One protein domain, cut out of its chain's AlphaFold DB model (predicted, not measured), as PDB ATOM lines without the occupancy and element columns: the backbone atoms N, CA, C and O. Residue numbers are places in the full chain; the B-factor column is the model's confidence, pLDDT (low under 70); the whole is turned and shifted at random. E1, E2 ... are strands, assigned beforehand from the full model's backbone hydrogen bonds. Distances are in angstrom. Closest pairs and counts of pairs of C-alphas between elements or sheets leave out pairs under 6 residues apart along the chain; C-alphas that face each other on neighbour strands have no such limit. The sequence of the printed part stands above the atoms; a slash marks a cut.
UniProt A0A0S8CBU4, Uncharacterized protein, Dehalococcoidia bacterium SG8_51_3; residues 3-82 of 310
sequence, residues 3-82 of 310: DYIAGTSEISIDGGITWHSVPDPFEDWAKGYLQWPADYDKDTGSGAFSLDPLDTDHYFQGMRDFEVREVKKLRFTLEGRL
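This is residues 3 to 82 of the 310 residues of an uncharacterized protein of Dehalococcoidia bacterium SG8_51_3 (UniProt A0A0S8CBU4). Little regular structure is present: long loops join a small two-stranded ladder, E1 with E4, to a small hairpin, E2 with E3, and E4 runs on into E5. The 80 printed residues have no named helix and five strands, E1 to E5, holding 15 residues; both two-stranded sheets are antiparallel and the class is all strand. The whole is only just compact, close to loose, with a radius of gyration of the C-alphas of 13.6 A and spans of 38 by 32 by 22 A.

E1, residues 10 to 12, begins at C-alpha 10 (-27.779, 24.483, -3.541) and measures 7.0 A. E2, 26 to 28, E3, 33 to 35, and E4, 73 to 75, each measure 6.6 A. E5, 78 to 80, measures 6.9 A and ends at C-alpha 80 (-35.514, 36.345, 10.439).

E1 and E4 are antiparallel at 163 degrees, with N 12 and O 73 2.8 A apart, within hydrogen-bond range. Hairpin E2 and E3 is antiparallel at 160 degrees, N 26 to O 35 being 2.9 A. E5 pairs with no named strand; residues 3 to 4 pair antiparallel with its residues 78 to 79.

The printed part has no cut. Links E1 to E2 and E3 to E4 are long. Residues 30 and 61 to 70 have pLDDT under 70.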
ATOM      1  N   ASP A   3     -33.929  31.833  10.789       86.38
ATOM      2  CA  ASP A   3     -34.514  30.530  10.518       86.38
ATOM      3  C   ASP A   3     -34.071  30.121   9.106       86.38
ATOM      4  O   ASP A   3     -34.023  30.956   8.195       86.38
ATOM      5  N   TYR A   4     -33.716  28.856   8.899       90.44
ATOM      6  CA  TYR A   4     -33.338  28.371   7.577       90.44
ATOM      7  C   TYR A   4     -34.584  28.091   6.738       90.44
ATOM      8  O   TYR A   4     -35.597  27.581   7.219       90.44
ATOM      9  N   ILE A   5     -34.515  28.437   5.451       91.62
ATOM     10  CA  ILE A   5     -35.603  28.172   4.515       91.62
ATOM     11  C   ILE A   5     -35.371  26.813   3.853       91.62
ATOM     12  O   ILE A   5     -34.476  26.661   3.016       91.62
ATOM     13  N   ALA A   6     -36.226  25.848   4.191       92.06
ATOM     14  CA  ALA A   6     -36.210  24.498   3.629       92.06
ATOM     15  C   ALA A   6     -36.186  24.480   2.091       92.06
ATOM     16  O   ALA A   6     -36.900  25.239   1.426       92.06
ATOM     17  N   GLY A   7     -35.370  23.591   1.525       89.06
ATOM     18  CA  GLY A   7     -35.198  23.401   0.088       89.06
ATOM     19  C   GLY A   7     -34.395  24.490  -0.631       89.06
ATOM     20  O   GLY A   7     -34.398  24.510  -1.861       89.06
ATOM     21  N   THR A   8     -33.731  25.403   0.089       92.88
ATOM     22  CA  THR A   8     -32.937  26.486  -0.531       92.88
ATOM     23  C   THR A   8     -31.448  26.189  -0.653       92.88
ATOM     24  O   THR A   8     -30.729  26.967  -1.281       92.88
ATOM     25  N   SER A   9     -30.975  25.086  -0.070       90.25
ATOM     26  CA  SER A   9     -29.571  24.703  -0.178       90.25
ATOM     27  C   SER A   9     -29.250  24.206  -1.587       90.25
ATOM     28  O   SER A   9     -29.840  23.248  -2.092       90.25
ATOM     29  N   GLU A  10     -28.277  24.850  -2.221       87.94
ATOM     30  CA  GLU A  10     -27.779  24.483  -3.541       87.94
ATOM     31  C   GLU A  10     -26.257  24.540  -3.568       87.94
ATOM     32  O   GLU A  10     -25.636  25.415  -2.958       87.94
ATOM     33  N   ILE A  11     -25.653  23.649  -4.350       84.62
ATOM     34  CA  ILE A  11     -24.225  23.672  -4.626       84.62
ATOM     35  C   ILE A  11     -23.932  23.925  -6.096       84.62
ATOM     36  O   ILE A  11     -24.662  23.473  -6.974       84.62
ATOM     37  N   SER A  12     -22.792  24.544  -6.354       84.81
ATOM     38  CA  SER A  12     -22.109  24.519  -7.631       84.81
ATOM     39  C   SER A  12     -20.713  23.904  -7.501       84.81
ATOM     40  O   SER A  12     -19.925  24.315  -6.644       84.81
ATOM     41  N   ILE A  13     -20.405  22.941  -8.374       83.62
ATOM     42  CA  ILE A  13     -19.078  22.307  -8.483       83.62
ATOM     43  C   ILE A  13     -18.212  22.913  -9.599       83.62
ATOM     44  O   ILE A  13     -17.048  22.568  -9.732       83.62
ATOM     45  N   ASP A  14     -18.768  23.827 -10.394       76.62
ATOM     46  CA  ASP A  14     -18.122  24.450 -11.552       76.62
ATOM     47  C   ASP A  14     -17.916  25.962 -11.357       76.62
ATOM     48  O   ASP A  14     -17.964  26.756 -12.299       76.62
ATOM     49  N   GLY A  15     -17.703  26.390 -10.109       74.38
ATOM     50  CA  GLY A  15     -17.429  27.790  -9.782       74.38
ATOM     51  C   GLY A  15     -18.639  28.728  -9.878       74.38
ATOM     52  O   GLY A  15     -18.473  29.951  -9.826       74.38
ATOM     53  N   GLY A  16     -19.860  28.202  -9.948       80.25
ATOM     54  CA  GLY A  16     -21.121  28.949  -9.889       80.25
ATOM     55  C   GLY A  16     -21.948  28.932 -11.174       80.25
ATOM     56  O   GLY A  16     -22.906  29.706 -11.252       80.25
ATOM     57  N   ILE A  17     -21.586  28.120 -12.171       80.06
ATOM     58  CA  ILE A  17     -22.258  28.080 -13.477       80.06
ATOM     59  C   ILE A  17     -23.521  27.220 -13.386       80.06
ATOM     60  O   ILE A  17     -24.606  27.673 -13.755       80.06
ATOM     61  N   THR A  18     -23.400  26.004 -12.856       85.00
ATOM     62  CA  THR A  18     -24.520  25.095 -12.607       85.00
ATOM     63  C   THR A  18     -24.770  24.941 -11.115       85.00
ATOM     64  O   THR A  18     -23.837  24.949 -10.313       85.00
ATOM     65  N   TRP A  19     -26.050  24.845 -10.747       86.50
ATOM     66  CA  TRP A  19     -26.497  24.705  -9.365       86.50
ATOM     67  C   TRP A  19     -27.369  23.463  -9.218       86.50
ATOM     68  O   TRP A  19     -28.277  23.230 -10.019       86.50
ATOM     69  N   HIS A  20     -27.080  22.674  -8.191       85.62
ATOM     70  CA  HIS A  20     -27.778  21.444  -7.858       85.62
ATOM     71  C   HIS A  20     -28.314  21.541  -6.437       85.62
ATOM     72  O   HIS A  20     -27.571  21.902  -5.524       85.62
ATOM     73  N   SER A  21     -29.591  21.212  -6.248       86.12
ATOM     74  CA  SER A  21     -30.195  21.141  -4.919       86.12
ATOM     75  C   SER A  21     -29.494  20.094  -4.062       86.12
ATOM     76  O   SER A  21     -29.122  19.026  -4.557       86.12
ATOM     77  N   VAL A  22     -29.342  20.399  -2.779       83.06
ATOM     78  CA  VAL A  22     -28.718  19.516  -1.791       83.06
ATOM     79  C   VAL A  22     -29.670  19.318  -0.608       83.06
ATOM     80  O   VAL A  22     -30.564  20.149  -0.425       83.06
ATOM     81  N   PRO A  23     -29.529  18.235   0.179       85.25
ATOM     82  CA  PRO A  23     -30.364  18.029   1.357       85.25
ATOM     83  C   PRO A  23     -30.302  19.204   2.339       85.25
ATOM     84  O   PRO A  23     -29.281  19.888   2.458       85.25
ATOM     85  N   ASP A  24     -31.406  19.416   3.051       88.44
ATOM     86  CA  ASP A  24     -31.489  20.432   4.096       88.44
ATOM     87  C   ASP A  24     -30.506  20.124   5.245       88.44
ATOM     88  O   ASP A  24     -30.259  18.948   5.540       88.44
ATOM     89  N   PRO A  25     -29.925  21.156   5.889       90.38
ATOM     90  CA  PRO A  25     -29.086  20.969   7.062       90.38
ATOM     91  C   PRO A  25     -29.887  20.430   8.244       90.38
ATOM     92  O   PRO A  25     -31.105  20.583   8.334       90.38
ATOM     93  N   PHE A  26     -29.161  19.917   9.230       88.69
ATOM     94  CA  PHE A  26     -29.643  19.934  10.601       88.69
ATOM     95  C   PHE A  26     -29.437  21.326  11.205       88.69
ATOM     96  O   PHE A  26     -28.354  21.907  11.107       88.69
ATOM     97  N   GLU A  27     -30.485  21.850  11.833       87.69
ATOM     98  CA  GLU A  27     -30.494  23.158  12.480       87.69
ATOM     99  C   GLU A  27     -30.486  22.989  14.001       87.69
ATOM    100  O   GLU A  27     -31.428  22.426  14.567       87.69
ATOM    101  N   ASP A  28     -29.467  23.519  14.682       82.62
ATOM    102  CA  ASP A  28     -29.444  23.597  16.146       82.62
ATOM    103  C   ASP A  28     -29.346  25.057  16.601       82.62
ATOM    104  O   ASP A  28     -28.283  25.571  16.946       82.62
ATOM    105  N   TRP A  29     -30.485  25.755  16.597       73.56
ATOM    106  CA  TRP A  29     -30.568  27.172  16.976       73.56
ATOM    107  C   TRP A  29     -30.189  27.447  18.429       73.56
ATOM    108  O   TRP A  29     -29.747  28.551  18.741       73.56
ATOM    109  N   ALA A  30     -30.341  26.459  19.318       67.50
ATOM    110  CA  ALA A  30     -29.877  26.588  20.697       67.50
ATOM    111  C   ALA A  30     -28.347  26.711  20.765       67.50
ATOM    112  O   ALA A  30     -27.825  27.294  21.714       67.50
ATOM    113  N   LYS A  31     -27.657  26.196  19.743       70.88
ATOM    114  CA  LYS A  31     -26.200  26.171  19.622       70.88
ATOM    115  C   LYS A  31     -25.658  27.093  18.530       70.88
ATOM    116  O   LYS A  31     -24.459  27.325  18.475       70.88
ATOM    117  N   GLY A  32     -26.526  27.646  17.684       76.69
ATOM    118  CA  GLY A  32     -26.182  28.681  16.710       76.69
ATOM    119  C   GLY A  32     -25.461  28.184  15.455       76.69
ATOM    120  O   GLY A  32     -24.702  28.953  14.871       76.69
ATOM    121  N   TYR A  33     -25.673  26.934  15.027       84.38
ATOM    122  CA  TYR A  33     -25.058  26.409  13.802       84.38
ATOM    123  C   TYR A  33     -26.027  25.616  12.915       84.38
ATOM    124  O   TYR A  33     -27.063  25.113  13.356       84.38
ATOM    125  N   LEU A  34     -25.636  25.496  11.644       88.81
ATOM    126  CA  LEU A  34     -26.234  24.631  10.629       88.81
ATOM    127  C   LEU A  34     -25.223  23.555  10.247       88.81
ATOM    128  O   LEU A  34     -24.029  23.844  10.132       88.81
ATOM    129  N   GLN A  35     -25.689  22.328  10.044       88.56
ATOM    130  CA  GLN A  35     -24.820  21.185   9.805       88.56
ATOM    131  C   GLN A  35     -25.243  20.394   8.570       88.56
ATOM    132  O   GLN A  35     -26.388  19.959   8.460       88.56
ATOM    133  N   TRP A  36     -24.279  20.156   7.677       86.38
ATOM    134  CA  TRP A  36     -24.438  19.293   6.511       86.38
ATOM    135  C   TRP A  36     -23.379  18.175   6.484       86.38
ATOM    136  O   TRP A  36     -22.192  18.476   6.647       86.38
ATOM    137  N   PRO A  37     -23.765  16.924   6.165       86.38
ATOM    138  CA  PRO A  37     -25.141  16.408   6.151       86.38
ATOM    139  C   PRO A  37     -25.831  16.483   7.522       86.38
ATOM    140  O   PRO A  37     -25.167  16.614   8.552       86.38
ATOM    141  N   ALA A  38     -27.163  16.427   7.525       87.06
ATOM    142  CA  ALA A  38     -27.979  16.629   8.724       87.06
ATOM    143  C   ALA A  38     -27.708  15.601   9.839       87.06
ATOM    144  O   ALA A  38     -27.841  15.901  11.021       87.06
ATOM    145  N   ASP A  39     -27.310  14.390   9.477       87.50
ATOM    146  CA  ASP A  39     -27.024  13.281  10.384       87.50
ATOM    147  C   ASP A  39     -25.521  12.997  10.525       87.50
ATOM    148  O   ASP A  39     -25.134  11.948  11.047       87.50
ATOM    149  N   TYR A  40     -24.665  13.933  10.096       86.12
ATOM    150  CA  TYR A  40     -23.226  13.782  10.251       86.12
ATOM    151  C   TYR A  40     -22.846  13.618  11.732       86.12
ATOM    152  O   TYR A  40     -23.159  14.442  12.593       86.12
ATOM    153  N   ASP A  41     -22.123  12.548  12.029       84.19
ATOM    154  CA  ASP A  41     -21.552  12.285  13.341       84.19
ATOM    155  C   ASP A  41     -20.071  12.655  13.304       84.19
ATOM    156  O   ASP A  41     -19.254  12.008  12.646       84.19
ATOM    157  N   LYS A  42     -19.712  13.703  14.041       76.44
ATOM    158  CA  LYS A  42     -18.332  14.191  14.125       76.44
ATOM    159  C   LYS A  42     -17.367  13.200  14.786       76.44
ATOM    160  O   LYS A  42     -16.173  13.264  14.506       76.44
ATOM    161  N   ASP A  43     -17.854  12.332  15.671       78.50
ATOM    162  CA  ASP A  43     -17.016  11.434  16.468       78.50
ATOM    163  C   ASP A  43     -16.688  10.159  15.685       78.50
ATOM    164  O   ASP A  43     -15.601   9.596  15.824       78.50
ATOM    165  N   THR A  44     -17.615   9.707  14.838       83.31
ATOM    166  CA  THR A  44     -17.448   8.489  14.031       83.31
ATOM    167  C   THR A  44     -17.176   8.764  12.552       83.31
ATOM    168  O   THR A  44     -16.702   7.877  11.840       83.31
ATOM    169  N   GLY A  45     -17.460   9.978  12.074       80.25
ATOM    170  CA  GLY A  45     -17.447  10.337  10.659       80.25
ATOM    171  C   GLY A  45     -18.599   9.724   9.853       80.25
ATOM    172  O   GLY A  45     -18.584   9.828   8.625       80.25
ATOM    173  N   SER A  46     -19.569   9.061  10.498       83.25
ATOM    174  CA  SER A  46     -20.756   8.541   9.810       83.25
ATOM    175  C   SER A  46     -21.652   9.676   9.324       83.25
ATOM    176  O   SER A  46     -21.600  10.778   9.861       83.25
ATOM    177  N   GLY A  47     -22.455   9.422   8.290       83.94
ATOM    178  CA  GLY A  47     -23.290  10.454   7.669       83.94
ATOM    179  C   GLY A  47     -22.488  11.517   6.910       83.94
ATOM    180  O   GLY A  47     -23.014  12.555   6.540       83.94
ATOM    181  N   ALA A  48     -21.184  11.309   6.687       83.00
ATOM    182  CA  ALA A  48     -20.397  12.183   5.823       83.00
ATOM    183  C   ALA A  48     -20.838  12.040   4.362       83.00
ATOM    184  O   ALA A  48     -21.275  10.969   3.941       83.00
ATOM    185  N   PHE A  49     -20.618  13.088   3.565       83.44
ATOM    186  CA  PHE A  49     -20.864  13.038   2.126       83.44
ATOM    187  C   PHE A  49     -20.215  11.806   1.464       83.44
ATOM    188  O   PHE A  49     -19.032  11.486   1.659       83.44
ATOM    189  N   SER A  50     -21.012  11.125   0.649       75.69
ATOM    190  CA  SER A  50     -20.710   9.842   0.029       75.69
ATOM    191  C   SER A  50     -20.615   9.973  -1.489       75.69
ATOM    192  O   SER A  50     -21.347  10.733  -2.114       75.69
ATOM    193  N   LEU A  51     -19.713   9.208  -2.107       73.31
ATOM    194  CA  LEU A  51     -19.660   9.044  -3.566       73.31
ATOM    195  C   LEU A  51     -20.457   7.818  -4.036       73.31
ATOM    196  O   LEU A  51     -20.457   7.520  -5.230       73.31
ATOM    197  N   ASP A  52     -21.104   7.093  -3.120       78.56
ATOM    198  CA  ASP A  52     -21.940   5.945  -3.460       78.56
ATOM    199  C   ASP A  52     -23.317   6.424  -3.945       78.56
ATOM    200  O   ASP A  52     -24.088   6.934  -3.136       78.56
ATOM    201  N   PRO A  53     -23.672   6.253  -5.234       73.81
ATOM    202  CA  PRO A  53     -24.970   6.675  -5.764       73.81
ATOM    203  C   PRO A  53     -26.167   5.948  -5.136       73.81
ATOM    204  O   PRO A  53     -27.308   6.330  -5.392       73.81
ATOM    205  N   LEU A  54     -25.936   4.884  -4.363       81.81
ATOM    206  CA  LEU A  54     -26.975   4.175  -3.616       81.81
ATOM    207  C   LEU A  54     -27.256   4.792  -2.242       81.81
ATOM    208  O   LEU A  54     -28.278   4.475  -1.637       81.81
ATOM    209  N   ASP A  55     -26.375   5.662  -1.760       79.38
ATOM    210  CA  ASP A  55     -26.500   6.341  -0.479       79.38
ATOM    211  C   ASP A  55     -27.318   7.624  -0.645       79.38
ATOM    212  O   ASP A  55     -26.780   8.716  -0.606       79.38
ATOM    213  N   THR A  56     -28.619   7.525  -0.916       73.81
ATOM    214  CA  THR A  56     -29.438   8.686  -1.333       73.81
ATOM    215  C   THR A  56     -29.454   9.857  -0.349       73.81
ATOM    216  O   THR A  56     -29.749  10.975  -0.765       73.81
ATOM    217  N   ASP A  57     -29.140   9.603   0.920       72.12
ATOM    218  CA  ASP A  57     -29.181  10.596   1.994       72.12
ATOM    219  C   ASP A  57     -27.857  11.377   2.100       72.12
ATOM    220  O   ASP A  57     -27.861  12.557   2.452       72.12
ATOM    221  N   HIS A  58     -26.734  10.767   1.691       77.38
ATOM    222  CA  HIS A  58     -25.399  11.387   1.727       77.38
ATOM    223  C   HIS A  58     -24.726  11.486   0.359       77.38
ATOM    224  O   HIS A  58     -23.627  12.040   0.261       77.38
ATOM    225  N   TYR A  59     -25.328  10.926  -0.691       72.81
ATOM    226  CA  TYR A  59     -24.734  10.851  -2.015       72.81
ATOM    227  C   TYR A  59     -24.582  12.247  -2.568       72.81
ATOM    228  O   TYR A  59     -25.546  12.969  -2.830       72.81
ATOM    229  N   PHE A  60     -23.328  12.609  -2.760       70.88
ATOM    230  CA  PHE A  60     -22.962  13.948  -3.102       70.88
ATOM    231  C   PHE A  60     -21.744  13.944  -4.006       70.88
ATOM    232  O   PHE A  60     -20.588  13.924  -3.568       70.88
ATOM    233  N   GLN A  61     -22.011  13.958  -5.307       62.62
ATOM    234  CA  GLN A  61     -20.959  13.969  -6.303       62.62
ATOM    235  C   GLN A  61     -20.274  15.343  -6.303       62.62
ATOM    236  O   GLN A  61     -20.831  16.338  -6.757       62.62
ATOM    237  N   GLY A  62     -19.055  15.396  -5.765       61.66
ATOM    238  CA  GLY A  62     -18.145  16.521  -5.952       61.66
ATOM    239  C   GLY A  62     -17.786  17.341  -4.715       61.66
ATOM    240  O   GLY A  62     -16.727  17.931  -4.767       61.66
ATOM    241  N   MET A  63     -18.510  17.390  -3.584       65.94
ATOM    242  CA  MET A  63     -17.977  18.181  -2.433       65.94
ATOM    243  C   MET A  63     -16.777  17.551  -1.748       65.94
ATOM    244  O   MET A  63     -15.989  18.263  -1.136       65.94
ATOM    245  N   ARG A  64     -16.701  16.221  -1.767       64.38
ATOM    246  CA  ARG A  64     -15.751  15.489  -0.934       64.38
ATOM    247  C   ARG A  64     -14.305  15.693  -1.379       64.38
ATOM    248  O   ARG A  64     -13.425  15.840  -0.537       64.38
ATOM    249  N   ASP A  65     -14.092  15.703  -2.687       66.12
ATOM    250  CA  ASP A  65     -12.775  15.837  -3.291       66.12
ATOM    251  C   ASP A  65     -12.665  17.228  -3.900       66.12
ATOM    252  O   ASP A  65     -13.615  17.698  -4.520       66.12
ATOM    253  N   PHE A  66     -11.524  17.887  -3.722       66.69
ATOM    254  CA  PHE A  66     -11.188  19.126  -4.413       66.69
ATOM    255  C   PHE A  66     -10.010  18.841  -5.334       66.69
ATOM    256  O   PHE A  66      -8.951  18.417  -4.871       66.69
ATOM    257  N   GLU A  67     -10.181  19.098  -6.625       64.75
ATOM    258  CA  GLU A  67      -9.047  19.201  -7.533       64.75
ATOM    259  C   GLU A  67      -8.244  20.468  -7.219       64.75
ATOM    260  O   GLU A  67      -8.735  21.444  -6.637       64.75
ATOM    261  N   VAL A  68      -6.972  20.474  -7.617       55.97
ATOM    262  CA  VAL A  68      -6.095  21.626  -7.395       55.97
ATOM    263  C   VAL A  68      -6.711  22.873  -8.041       55.97
ATOM    264  O   VAL A  68      -6.883  22.923  -9.257       55.97
ATOM    265  N   ARG A  69      -6.981  23.902  -7.218       58.91
ATOM    266  CA  ARG A  69      -7.616  25.189  -7.595       58.91
ATOM    267  C   ARG A  69      -9.094  25.097  -7.986       58.91
ATOM    268  O   ARG A  69      -9.633  26.055  -8.540       58.91
ATOM    269  N   GLU A  70      -9.756  23.984  -7.703       66.06
ATOM    270  CA  GLU A  70     -11.190  23.864  -7.916       66.06
ATOM    271  C   GLU A  70     -11.960  24.738  -6.922       66.06
ATOM    272  O   GLU A  70     -11.698  24.726  -5.718       66.06
ATOM    273  N   VAL A  71     -12.927  25.502  -7.433       71.94
ATOM    274  CA  VAL A  71     -13.798  26.345  -6.613       71.94
ATOM    275  C   VAL A  71     -15.192  25.750  -6.615       71.94
ATOM    276  O   VAL A  71     -15.862  25.701  -7.647       71.94
ATOM    277  N   LYS A  72     -15.650  25.372  -5.424       75.50
ATOM    278  CA  LYS A  72     -17.026  24.950  -5.172       75.50
ATOM    279  C   LYS A  72     -17.749  26.015  -4.370       75.50
ATOM    280  O   LYS A  72     -17.136  26.715  -3.568       75.50
ATOM    281  N   LYS A  73     -19.048  26.170  -4.613       83.00
ATOM    282  CA  LYS A  73     -19.878  27.184  -3.955       83.00
ATOM    283  C   LYS A  73     -21.111  26.532  -3.365       83.00
ATOM    284  O   LYS A  73     -21.844  25.881  -4.095       83.00
ATOM    285  N   LEU A  74     -21.356  26.760  -2.083       82.25
ATOM    286  CA  LEU A  74     -22.611  26.436  -1.413       82.25
ATOM    287  C   LEU A  74     -23.408  27.732  -1.238       82.25
ATOM    288  O   LEU A  74     -22.833  28.763  -0.887       82.25
ATOM    289  N   ARG A  75     -24.719  27.691  -1.474       86.88
ATOM    290  CA  ARG A  75     -25.640  28.775  -1.114       86.88
ATOM    291  C   ARG A  75     -26.869  28.213  -0.418       86.88
ATOM    292  O   ARG A  75     -27.285  27.100  -0.710       86.88
ATOM    293  N   PHE A  76     -27.437  29.006   0.474       89.88
ATOM    294  CA  PHE A  76     -28.657  28.714   1.217       89.88
ATOM    295  C   PHE A  76     -29.326  30.033   1.610       89.88
ATOM    296  O   PHE A  76     -28.704  31.094   1.519       89.88
ATOM    297  N   THR A  77     -30.588  29.980   2.035       89.56
ATOM    298  CA  THR A  77     -31.325  31.169   2.480       89.56
ATOM    299  C   THR A  77     -31.711  31.049   3.945       89.56
ATOM    300  O   THR A  77     -32.244  30.026   4.368       89.56
ATOM    301  N   LEU A  78     -31.470  32.125   4.693       86.88
ATOM    302  CA  LEU A  78     -31.974  32.320   6.047       86.88
ATOM    303  C   LEU A  78     -32.944  33.504   6.059       86.88
ATOM    304  O   LEU A  78     -32.730  34.488   5.348       86.88
ATOM    305  N   GLU A  79     -33.980  33.441   6.885       87.56
ATOM    306  CA  GLU A  79     -34.899  34.548   7.139       87.56
ATOM    307  C   GLU A  79     -35.030  34.820   8.630       87.56
ATOM    308  O   GLU A  79     -34.956  33.915   9.438       87.56
ATOM    309  N   GLY A  80     -35.238  36.068   9.036       84.88
ATOM    310  CA  GLY A  80     -35.514  36.345  10.439       84.88
ATOM    311  C   GLY A  80     -35.177  37.760  10.857       84.88
ATOM    312  O   GLY A  80     -34.961  38.650  10.035       84.88
ATOM    313  N   ARG A  81     -35.172  37.975  12.172       82.75
ATOM    314  CA  ARG A  81     -34.829  39.269  12.770       82.75
ATOM    315  C   ARG A  81     -33.419  39.226  13.326       82.75
ATOM    316  O   ARG A  81     -33.116  38.351  14.137       82.75
ATOM    317  N   LEU A  82     -32.616  40.197  12.922       81.25
ATOM    318  CA  LEU A  82     -31.305  40.472  13.489       81.25
ATOM    319  C   LEU A  82     -31.381  41.685  14.413       81.25
ATOM    320  O   LEU A  82     -32.256  42.545  14.249       81.25
TER     321      LEU A  82